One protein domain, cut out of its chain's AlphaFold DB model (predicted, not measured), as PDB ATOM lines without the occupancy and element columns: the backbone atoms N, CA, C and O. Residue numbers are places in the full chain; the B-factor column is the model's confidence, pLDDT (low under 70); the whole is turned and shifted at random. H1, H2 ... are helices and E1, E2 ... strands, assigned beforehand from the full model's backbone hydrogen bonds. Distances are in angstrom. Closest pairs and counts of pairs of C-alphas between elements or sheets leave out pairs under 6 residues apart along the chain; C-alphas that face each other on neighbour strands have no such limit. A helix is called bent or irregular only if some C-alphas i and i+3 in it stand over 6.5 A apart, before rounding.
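This is residues 2 to 71 of the 74 residues of an uncharacterized protein of Rhodobacter maris (UniProt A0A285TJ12). Two long helices, H1 and H2, run side by side in opposite ways as a narrow V, and the small strand hairpin of E1 and E2 joins them beyond the closer end of the V. The tip of this hairpin, residues 31 to 36, sticks out at one end of the rod, while residues 2 to 10 of H1 and residues 62 to 71, at the end of H2 and after it, stand free toward the other. The printed part has 70 residues with two named helices and two named strands in the order H1, E1, E2, H2; the sheet's order is E1 - E2, antiparallel, and the class is mostly helix. The whole is only just loose, close to extended, with a radius of gyration of the C-alphas of 16.2 A, and its C-alphas span 55 by 25 by 11 A.

H1 covers residues 2 to 27, from C-alpha 2 at (-40.114, 42.127, 59.139) to C-alpha 27 at (-43.274, 12.992, 35.421), a length of 37.7 A. E1 follows as residues 28 to 31, and E2 is residues 36 to 39. H2 covers residues 43 to 69, 37.2 A from first to last C-alpha, and ends with C-alpha 69 at (-53.120, 48.097, 44.444). H1 is irregular, but only just: C-alphas 23 and 26 are 6.8 A apart, and its line is a rough one.

H1 and H2 touch, with 22 pairs of C-alphas within 8 A. Their closest C-alphas are those of Ala 23 and Gly 49, 3.9 A apart. The two helices run opposite ways at a shallow tilt of 18 degrees. E1 and E2 form a hairpin of antiparallel neighbour strands, with an angle of 161 degrees between their directions. N 29 and O 38 are within hydrogen-bond range at 2.9 A, and so are N 38 and O 29 at 2.8 A. The closest C-alphas of H1 and E2 are those of Ser 27 and Ile 39, 5.4 A apart. E1 and H2 are apart. In H2 every O i to N i+4 pair is within hydrogen-bond range; in H1 18 of 22 are.

The two C-alphas farthest apart are those of Ser 34 and Gly 71, at 55.7 A, while the first and last printed C-alphas, of Phe 2 and Gly 71, are 18.2 A apart. Without the stretches that stand free, the body has 45 residues and spans 32 by 19 by 8 A. The printed part has no cut, and the links H1 to E1, E1 to E2 and E2 to H2 are tight. The mean pLDDT of the printed part is 81.7, and residues 2 to 4 and residue 71 are under 70.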
ATOM      1  N   PHE A   2     -40.196  43.561  58.794       58.56
ATOM      2  CA  PHE A   2     -40.114  42.127  59.139       58.56
ATOM      3  C   PHE A   2     -41.133  41.235  58.398       58.56
ATOM      4  O   PHE A   2     -40.779  40.168  57.909       58.56
ATOM      5  N   GLN A   3     -42.383  41.692  58.253       64.56
ATOM      6  CA  GLN A   3     -43.435  40.956  57.529       64.56
ATOM      7  C   GLN A   3     -43.099  40.757  56.044       64.56
ATOM      8  O   GLN A   3     -43.288  39.673  55.500       64.56
ATOM      9  N   SER A   4     -42.516  41.777  55.416       69.31
ATOM     10  CA  SER A   4     -42.081  41.759  54.019       69.31
ATOM     11  C   SER A   4     -40.962  40.734  53.786       69.31
ATOM     12  O   SER A   4     -40.979  40.007  52.796       69.31
ATOM     13  N   GLN A   5     -40.009  40.633  54.721       76.62
ATOM     14  CA  GLN A   5     -38.921  39.653  54.661       76.62
ATOM     15  C   GLN A   5     -39.401  38.226  54.942       76.62
ATOM     16  O   GLN A   5     -38.964  37.298  54.268       76.62
ATOM     17  N   LEU A   6     -40.337  38.042  55.876       78.81
ATOM     18  CA  LEU A   6     -40.926  36.735  56.171       78.81
ATOM     19  C   LEU A   6     -41.768  36.213  54.998       78.81
ATOM     20  O   LEU A   6     -41.665  35.041  54.644       78.81
ATOM     21  N   ALA A   7     -42.545  37.078  54.341       77.38
ATOM     22  CA  ALA A   7     -43.288  36.725  53.133       77.38
ATOM     23  C   ALA A   7     -42.354  36.349  51.968       77.38
ATOM     24  O   ALA A   7     -42.638  35.411  51.220       77.38
ATOM     25  N   LEU A   8     -41.223  37.047  51.835       79.88
ATOM     26  CA  LEU A   8     -40.186  36.707  50.861       79.88
ATOM     27  C   LEU A   8     -39.551  35.346  51.180       79.88
ATOM     28  O   LEU A   8     -39.422  34.506  50.292       79.88
ATOM     29  N   ALA A   9     -39.213  35.107  52.450       82.75
ATOM     30  CA  ALA A   9     -38.634  33.854  52.916       82.75
ATOM     31  C   ALA A   9     -39.588  32.673  52.691       82.75
ATOM     32  O   ALA A   9     -39.174  31.669  52.124       82.75
ATOM     33  N   LEU A  10     -40.875  32.805  53.027       82.44
ATOM     34  CA  LEU A  10     -41.901  31.796  52.725       82.44
ATOM     35  C   LEU A  10     -41.998  31.501  51.226       82.44
ATOM     36  O   LEU A  10     -42.142  30.350  50.816       82.44
ATOM     37  N   ARG A  11     -41.912  32.535  50.388       81.12
ATOM     38  CA  ARG A  11     -42.015  32.361  48.942       81.12
ATOM     39  C   ARG A  11     -40.821  31.587  48.376       81.12
ATOM     40  O   ARG A  11     -41.006  30.645  47.612       81.12
ATOM     41  N   VAL A  12     -39.615  31.969  48.782       81.50
ATOM     42  CA  VAL A  12     -38.366  31.405  48.252       81.50
ATOM     43  C   VAL A  12     -38.039  30.047  48.870       81.50
ATOM     44  O   VAL A  12     -37.622  29.147  48.150       81.50
ATOM     45  N   LEU A  13     -38.230  29.880  50.180       84.94
ATOM     46  CA  LEU A  13     -37.833  28.669  50.906       84.94
ATOM     47  C   LEU A  13     -38.904  27.577  50.903       84.94
ATOM     48  O   LEU A  13     -38.566  26.418  51.120       84.94
ATOM     49  N   LEU A  14     -40.177  27.922  50.683       85.12
ATOM     50  CA  LEU A  14     -41.275  26.952  50.712       85.12
ATOM     51  C   LEU A  14     -42.041  26.889  49.392       85.12
ATOM     52  O   LEU A  14     -42.092  25.827  48.778       85.12
ATOM     53  N   LEU A  15     -42.610  28.001  48.918       84.50
ATOM     54  CA  LEU A  15     -43.479  27.972  47.731       84.50
ATOM     55  C   LEU A  15     -42.744  27.567  46.447       84.50
ATOM     56  O   LEU A  15     -43.284  26.768  45.687       84.50
ATOM     57  N   TYR A  16     -41.539  28.085  46.187       85.00
ATOM     58  CA  TYR A  16     -40.795  27.724  44.973       85.00
ATOM     59  C   TYR A  16     -40.310  26.267  44.964       85.00
ATOM     60  O   TYR A  16     -40.546  25.593  43.959       85.00
ATOM     61  N   PRO A  17     -39.716  25.728  46.048       84.88
ATOM     62  CA  PRO A  17     -39.387  24.307  46.116       84.88
ATOM     63  C   PRO A  17     -40.617  23.410  45.970       84.88
ATOM     64  O   PRO A  17     -40.577  22.457  45.198       84.88
ATOM     65  N   LEU A  18     -41.729  23.745  46.639       84.50
ATOM     66  CA  LEU A  18     -42.981  22.990  46.517       84.50
ATOM     67  C   LEU A  18     -43.538  23.031  45.095       84.50
ATOM     68  O   LEU A  18     -43.993  22.007  44.600       84.50
ATOM     69  N   ALA A  19     -43.467  24.176  44.414       81.50
ATOM     70  CA  ALA A  19     -43.871  24.280  43.016       81.50
ATOM     71  C   ALA A  19     -43.014  23.398  42.104       81.50
ATOM     72  O   ALA A  19     -43.557  22.738  41.227       81.50
ATOM     73  N   GLY A  20     -41.696  23.359  42.324       80.38
ATOM     74  CA  GLY A  20     -40.789  22.473  41.590       80.38
ATOM     75  C   GLY A  20     -41.100  20.994  41.829       80.38
ATOM     76  O   GLY A  20     -41.140  20.214  40.883       80.38
ATOM     77  N   LEU A  21     -41.402  20.625  43.074       82.94
ATOM     78  CA  LEU A  21     -41.806  19.267  43.445       82.94
ATOM     79  C   LEU A  21     -43.133  18.875  42.785       82.94
ATOM     80  O   LEU A  21     -43.213  17.841  42.131       82.94
ATOM     81  N   LEU A  22     -44.153  19.731  42.883       82.75
ATOM     82  CA  LEU A  22     -45.453  19.524  42.238       82.75
ATOM     83  C   LEU A  22     -45.347  19.479  40.711       82.75
ATOM     84  O   LEU A  22     -46.091  18.741  40.077       82.75
ATOM     85  N   ALA A  23     -44.431  20.248  40.121       82.19
ATOM     86  CA  ALA A  23     -44.158  20.223  38.689       82.19
ATOM     87  C   ALA A  23     -43.482  18.918  38.237       82.19
ATOM     88  O   ALA A  23     -43.680  18.505  37.098       82.19
ATOM     89  N   ALA A  24     -42.715  18.272  39.118       78.88
ATOM     90  CA  ALA A  24     -42.017  17.019  38.840       78.88
ATOM     91  C   ALA A  24     -42.877  15.769  39.102       78.88
ATOM     92  O   ALA A  24     -42.720  14.775  38.406       78.88
ATOM     93  N   LEU A  25     -43.817  15.800  40.055       80.31
ATOM     94  CA  LEU A  25     -44.668  14.642  40.386       80.31
ATOM     95  C   LEU A  25     -45.374  13.978  39.184       80.31
ATOM     96  O   LEU A  25     -45.395  12.754  39.141       80.31
ATOM     97  N   PRO A  26     -45.923  14.712  38.194       80.06
ATOM     98  CA  PRO A  26     -46.580  14.095  37.040       80.06
ATOM     99  C   PRO A  26     -45.622  13.316  36.136       80.06
ATOM    100  O   PRO A  26     -46.073  12.543  35.300       80.06
ATOM    101  N   SER A  27     -44.321  13.583  36.248       83.25
ATOM    102  CA  SER A  27     -43.274  12.992  35.421       83.25
ATOM    103  C   SER A  27     -42.438  11.968  36.177       83.25
ATOM    104  O   SER A  27     -41.592  11.349  35.555       83.25
ATOM    105  N   VAL A  28     -42.642  11.764  37.480       84.75
ATOM    106  CA  VAL A  28     -41.816  10.863  38.290       84.75
ATOM    107  C   VAL A  28     -42.654   9.684  38.763       84.75
ATOM    108  O   VAL A  28     -43.631   9.868  39.484       84.75
ATOM    109  N   ASP A  29     -42.229   8.477  38.401       87.06
ATOM    110  CA  ASP A  29     -42.806   7.227  38.890       87.06
ATOM    111  C   ASP A  29     -41.722   6.361  39.543       87.06
ATOM    112  O   ASP A  29     -40.578   6.324  39.082       87.06
ATOM    113  N   PHE A  30     -42.063   5.685  40.637       87.25
ATOM    114  CA  PHE A  30     -41.138   4.817  41.365       87.25
ATOM    115  C   PHE A  30     -41.727   3.420  41.503       87.25
ATOM    116  O   PHE A  30     -42.666   3.192  42.271       87.25
ATOM    117  N   ASP A  31     -41.122   2.471  40.797       89.94
ATOM    118  CA  ASP A  31     -41.479   1.066  40.908       89.94
ATOM    119  C   ASP A  31     -40.720   0.427  42.077       89.94
ATOM    120  O   ASP A  31     -39.516   0.172  42.010       89.94
ATOM    121  N   GLN A  32     -41.445   0.135  43.159       88.38
ATOM    122  CA  GLN A  32     -40.875  -0.493  44.353       88.38
ATOM    123  C   GLN A  32     -40.419  -1.940  44.125       88.38
ATOM    124  O   GLN A  32     -39.574  -2.425  44.876       88.38
ATOM    125  N   ALA A  33     -40.959  -2.641  43.123       89.38
ATOM    126  CA  ALA A  33     -40.599  -4.030  42.850       89.38
ATOM    127  C   ALA A  33     -39.247  -4.136  42.130       89.38
ATOM    128  O   ALA A  33     -38.465  -5.040  42.424       89.38
ATOM    129  N   SER A  34     -38.961  -3.209  41.213       88.62
ATOM    130  CA  SER A  34     -37.681  -3.143  40.493       88.62
ATOM    131  C   SER A  34     -36.668  -2.174  41.114       88.62
ATOM    132  O   SER A  34     -35.485  -2.234  40.781       88.62
ATOM    133  N   GLY A  35     -37.101  -1.294  42.023       91.38
ATOM    134  CA  GLY A  35     -36.273  -0.231  42.598       91.38
ATOM    135  C   GLY A  35     -35.924   0.872  41.594       91.38
ATOM    136  O   GLY A  35     -34.957   1.607  41.804       91.38
ATOM    137  N   VAL A  36     -36.670   0.974  40.492       91.81
ATOM    138  CA  VAL A  36     -36.385   1.900  39.393       91.81
ATOM    139  C   VAL A  36     -37.193   3.184  39.557       91.81
ATOM    140  O   VAL A  36     -38.414   3.164  39.695       91.81
ATOM    141  N   LEU A  37     -36.487   4.313  39.490       88.94
ATOM    142  CA  LEU A  37     -37.077   5.641  39.357       88.94
ATOM    143  C   LEU A  37     -37.160   6.002  37.871       88.94
ATOM    144  O   LEU A  37     -36.130   6.151  37.210       88.94
ATOM    145  N   SER A  38     -38.375   6.160  37.362       87.62
ATOM    146  CA  SER A  38     -38.647   6.558  35.983       87.62
ATOM    147  C   SER A  38     -39.021   8.032  35.930       87.62
ATOM    148  O   SER A  38     -39.854   8.496  36.708       87.62
ATOM    149  N   ILE A  39     -38.406   8.766  35.002       84.31
ATOM    150  CA  ILE A  39     -38.743  10.165  34.737       84.31
ATOM    151  C   ILE A  39     -39.264  10.272  33.305       84.31
ATOM    152  O   ILE A  39     -38.497  10.149  32.350       84.31
ATOM    153  N   ASP A  40     -40.565  10.497  33.155       82.69
ATOM    154  CA  ASP A  40     -41.210  10.724  31.870       82.69
ATOM    155  C   ASP A  40     -41.089  12.198  31.454       82.69
ATOM    156  O   ASP A  40     -41.793  13.077  31.954       82.69
ATOM    157  N   LEU A  41     -40.191  12.471  30.507       80.12
ATOM    158  CA  LEU A  41     -39.958  13.795  29.917       80.12
ATOM    159  C   LEU A  41     -40.740  14.004  28.609       80.12
ATOM    160  O   LEU A  41     -40.243  14.629  27.671       80.12
ATOM    161  N   THR A  42     -41.962  13.480  28.510       83.50
ATOM    162  CA  THR A  42     -42.869  13.807  27.404       83.50
ATOM    163  C   THR A  42     -43.183  15.303  27.330       83.50
ATOM    164  O   THR A  42     -43.245  16.010  28.335       83.50
ATOM    165  N   THR A  43     -43.481  15.800  26.124       82.19
ATOM    166  CA  THR A  43     -43.883  17.203  25.902       82.19
ATOM    167  C   THR A  43     -45.057  17.618  26.795       82.19
ATOM    168  O   THR A  43     -45.129  18.761  27.245       82.19
ATOM    169  N   ALA A  44     -45.975  16.685  27.073       80.69
ATOM    170  CA  ALA A  44     -47.110  16.908  27.957       80.69
ATOM    171  C   ALA A  44     -46.678  17.117  29.418       80.69
ATOM    172  O   ALA A  44     -47.117  18.087  30.040       80.69
ATOM    173  N   SER A  45     -45.790  16.272  29.955       79.44
ATOM    174  CA  SER A  45     -45.306  16.420  31.332       79.44
ATOM    175  C   SER A  45     -44.481  17.698  31.506       79.44
ATOM    176  O   SER A  45     -44.638  18.405  32.505       79.44
ATOM    177  N   THR A  46     -43.697  18.085  30.491       81.62
ATOM    178  CA  THR A  46     -42.938  19.346  30.512       81.62
ATOM    179  C   THR A  46     -43.860  20.567  30.484       81.62
ATOM    180  O   THR A  46     -43.624  21.538  31.208       81.62
ATOM    181  N   LEU A  47     -44.929  20.530  29.680       86.38
ATOM    182  CA  LEU A  47     -45.940  21.592  29.620       86.38
ATOM    183  C   LEU A  47     -46.653  21.769  30.962       86.38
ATOM    184  O   LEU A  47     -46.777  22.897  31.439       86.38
ATOM    185  N   ILE A  48     -47.078  20.669  31.586       84.38
ATOM    186  CA  ILE A  48     -47.739  20.689  32.898       84.38
ATOM    187  C   ILE A  48     -46.786  21.240  33.964       84.38
ATOM    188  O   ILE A  48     -47.162  22.149  34.705       84.38
ATOM    189  N   GLY A  49     -45.540  20.760  34.005       84.00
ATOM    190  CA  GLY A  49     -44.542  21.246  34.957       84.00
ATOM    191  C   GLY A  49     -44.259  22.743  34.797       84.00
ATOM    192  O   GLY A  49     -44.241  23.492  35.777       84.00
ATOM    193  N   THR A  50     -44.139  23.211  33.553       84.00
ATOM    194  CA  THR A  50     -43.946  24.637  33.243       84.00
ATOM    195  C   THR A  50     -45.161  25.470  33.657       84.00
ATOM    196  O   THR A  50     -45.002  26.539  34.247       84.00
ATOM    197  N   ALA A  51     -46.379  24.981  33.402       86.31
ATOM    198  CA  ALA A  51     -47.613  25.655  33.795       86.31
ATOM    199  C   ALA A  51     -47.725  25.797  35.320       86.31
ATOM    200  O   ALA A  51     -48.055  26.879  35.804       86.31
ATOM    201  N   ILE A  52     -47.387  24.751  36.081       85.31
ATOM    202  CA  ILE A  52     -47.367  24.781  37.553       85.31
ATOM    203  C   ILE A  52     -46.337  25.797  38.052       85.31
ATOM    204  O   ILE A  52     -46.657  26.650  38.883       85.31
ATOM    205  N   TRP A  53     -45.116  25.763  37.515       83.00
ATOM    206  CA  TRP A  53     -44.060  26.686  37.927       83.00
ATOM    207  C   TRP A  53     -44.421  28.148  37.640       83.00
ATOM    208  O   TRP A  53     -44.246  29.011  38.507       83.00
ATOM    209  N   LEU A  54     -44.979  28.435  36.460       83.12
ATOM    210  CA  LEU A  54     -45.438  29.773  36.080       83.12
ATOM    211  C   LEU A  54     -46.652  30.223  36.891       83.12
ATOM    212  O   LEU A  54     -46.711  31.387  37.281       83.12
ATOM    213  N   ALA A  55     -47.603  29.335  37.182       84.06
ATOM    214  CA  ALA A  55     -48.771  29.666  37.992       84.06
ATOM    215  C   ALA A  55     -48.369  30.027  39.427       84.06
ATOM    216  O   ALA A  55     -48.833  31.037  39.956       84.06
ATOM    217  N   VAL A  56     -47.460  29.268  40.047       83.25
ATOM    218  CA  VAL A  56     -47.002  29.565  41.412       83.25
ATOM    219  C   VAL A  56     -46.086  30.790  41.429       83.25
ATOM    220  O   VAL A  56     -46.290  31.713  42.222       83.25
ATOM    221  N   SER A  57     -45.103  30.864  40.531       77.94
ATOM    222  CA  SER A  57     -44.169  31.993  40.485       77.94
ATOM    223  C   SER A  57     -44.872  33.277  40.046       77.94
ATOM    224  O   SER A  57     -44.874  34.269  40.770       77.94
ATOM    225  N   GLY A  58     -45.548  33.253  38.900       79.38
ATOM    226  CA  GLY A  58     -46.289  34.388  38.356       79.38
ATOM    227  C   GLY A  58     -47.488  34.789  39.214       79.38
ATOM    228  O   GLY A  58     -47.674  35.977  39.476       79.38
ATOM    229  N   GLY A  59     -48.258  33.823  39.724       81.19
ATOM    230  CA  GLY A  59     -49.411  34.084  40.590       81.19
ATOM    231  C   GLY A  59     -49.012  34.762  41.893       81.19
ATOM    232  O   GLY A  59     -49.662  35.714  42.321       81.19
ATOM    233  N   THR A  60     -47.883  34.370  42.486       78.31
ATOM    234  CA  THR A  60     -47.389  35.027  43.697       78.31
ATOM    235  C   THR A  60     -46.940  36.476  43.429       78.31
ATOM    236  O   THR A  60     -47.275  37.375  44.208       78.31
ATOM    237  N   PHE A  61     -46.270  36.774  42.311       77.50
ATOM    238  CA  PHE A  61     -45.973  38.166  41.923       77.50
ATOM    239  C   PHE A  61     -47.233  38.981  41.592       77.50
ATOM    240  O   PHE A  61     -47.340  40.135  42.017       77.50
ATOM    241  N   GLY A  62     -48.197  38.385  40.887       79.75
ATOM    242  CA  GLY A  62     -49.484  39.001  40.561       79.75
ATOM    243  C   GLY A  62     -50.288  39.356  41.810       79.75
ATOM    244  O   GLY A  62     -50.719  40.497  41.958       79.75
ATOM    245  N   LEU A  63     -50.387  38.424  42.760       77.88
ATOM    246  CA  LEU A  63     -51.022  38.633  44.065       77.88
ATOM    247  C   LEU A  63     -50.337  39.741  44.867       77.88
ATOM    248  O   LEU A  63     -51.018  40.563  45.469       77.88
ATOM    249  N   SER A  64     -49.003  39.826  44.841       76.06
ATOM    250  CA  SER A  64     -48.282  40.926  45.497       76.06
ATOM    251  C   SER A  64     -48.592  42.288  44.881       76.06
ATOM    252  O   SER A  64     -48.668  43.278  45.607       76.06
ATOM    253  N   ARG A  65     -48.762  42.363  43.555       80.69
ATOM    254  CA  ARG A  65     -49.187  43.597  42.881       80.69
ATOM    255  C   ARG A  65     -50.633  43.945  43.219       80.69
ATOM    256  O   ARG A  65     -50.881  45.091  43.572       80.69
ATOM    257  N   LEU A  66     -51.539  42.967  43.182       80.19
ATOM    258  CA  LEU A  66     -52.947  43.149  43.545       80.19
ATOM    259  C   LEU A  66     -53.113  43.627  44.991       80.19
ATOM    260  O   LEU A  66     -53.805  44.613  45.234       80.19
ATOM    261  N   ALA A  67     -52.421  42.993  45.937       75.94
ATOM    262  CA  ALA A  67     -52.417  43.404  47.339       75.94
ATOM    263  C   ALA A  67     -51.967  44.867  47.487       75.94
ATOM    264  O   ALA A  67     -52.655  45.664  48.122       75.94
ATOM    265  N   LYS A  68     -50.883  45.258  46.805       77.00
ATOM    266  CA  LYS A  68     -50.411  46.651  46.798       77.00
ATOM    267  C   LYS A  68     -51.422  47.618  46.174       77.00
ATOM    268  O   LYS A  68     -51.615  48.703  46.711       77.00
ATOM    269  N   THR A  69     -52.085  47.249  45.074       78.88
ATOM    270  CA  THR A  69     -53.120  48.097  44.444       78.88
ATOM    271  C   THR A  69     -54.382  48.237  45.294       78.88
ATOM    272  O   THR A  69     -55.047  49.262  45.217       78.88
ATOM    273  N   LEU A  70     -54.689  47.243  46.131       81.81
ATOM    274  CA  LEU A  70     -55.820  47.255  47.065       81.81
ATOM    275  C   LEU A  70     -55.492  47.963  48.393       81.81
ATOM    276  O   LEU A  70     -56.285  47.917  49.330       81.81
ATOM    277  N   GLY A  71     -54.328  48.614  48.496       68.81
ATOM    278  CA  GLY A  71     -53.910  49.347  49.691       68.81
ATOM    279  C   GLY A  71     -53.437  48.457  50.842       68.81
ATOM    280  O   GLY A  71     -53.206  48.958  51.941       68.81
TER     281      GLY A  71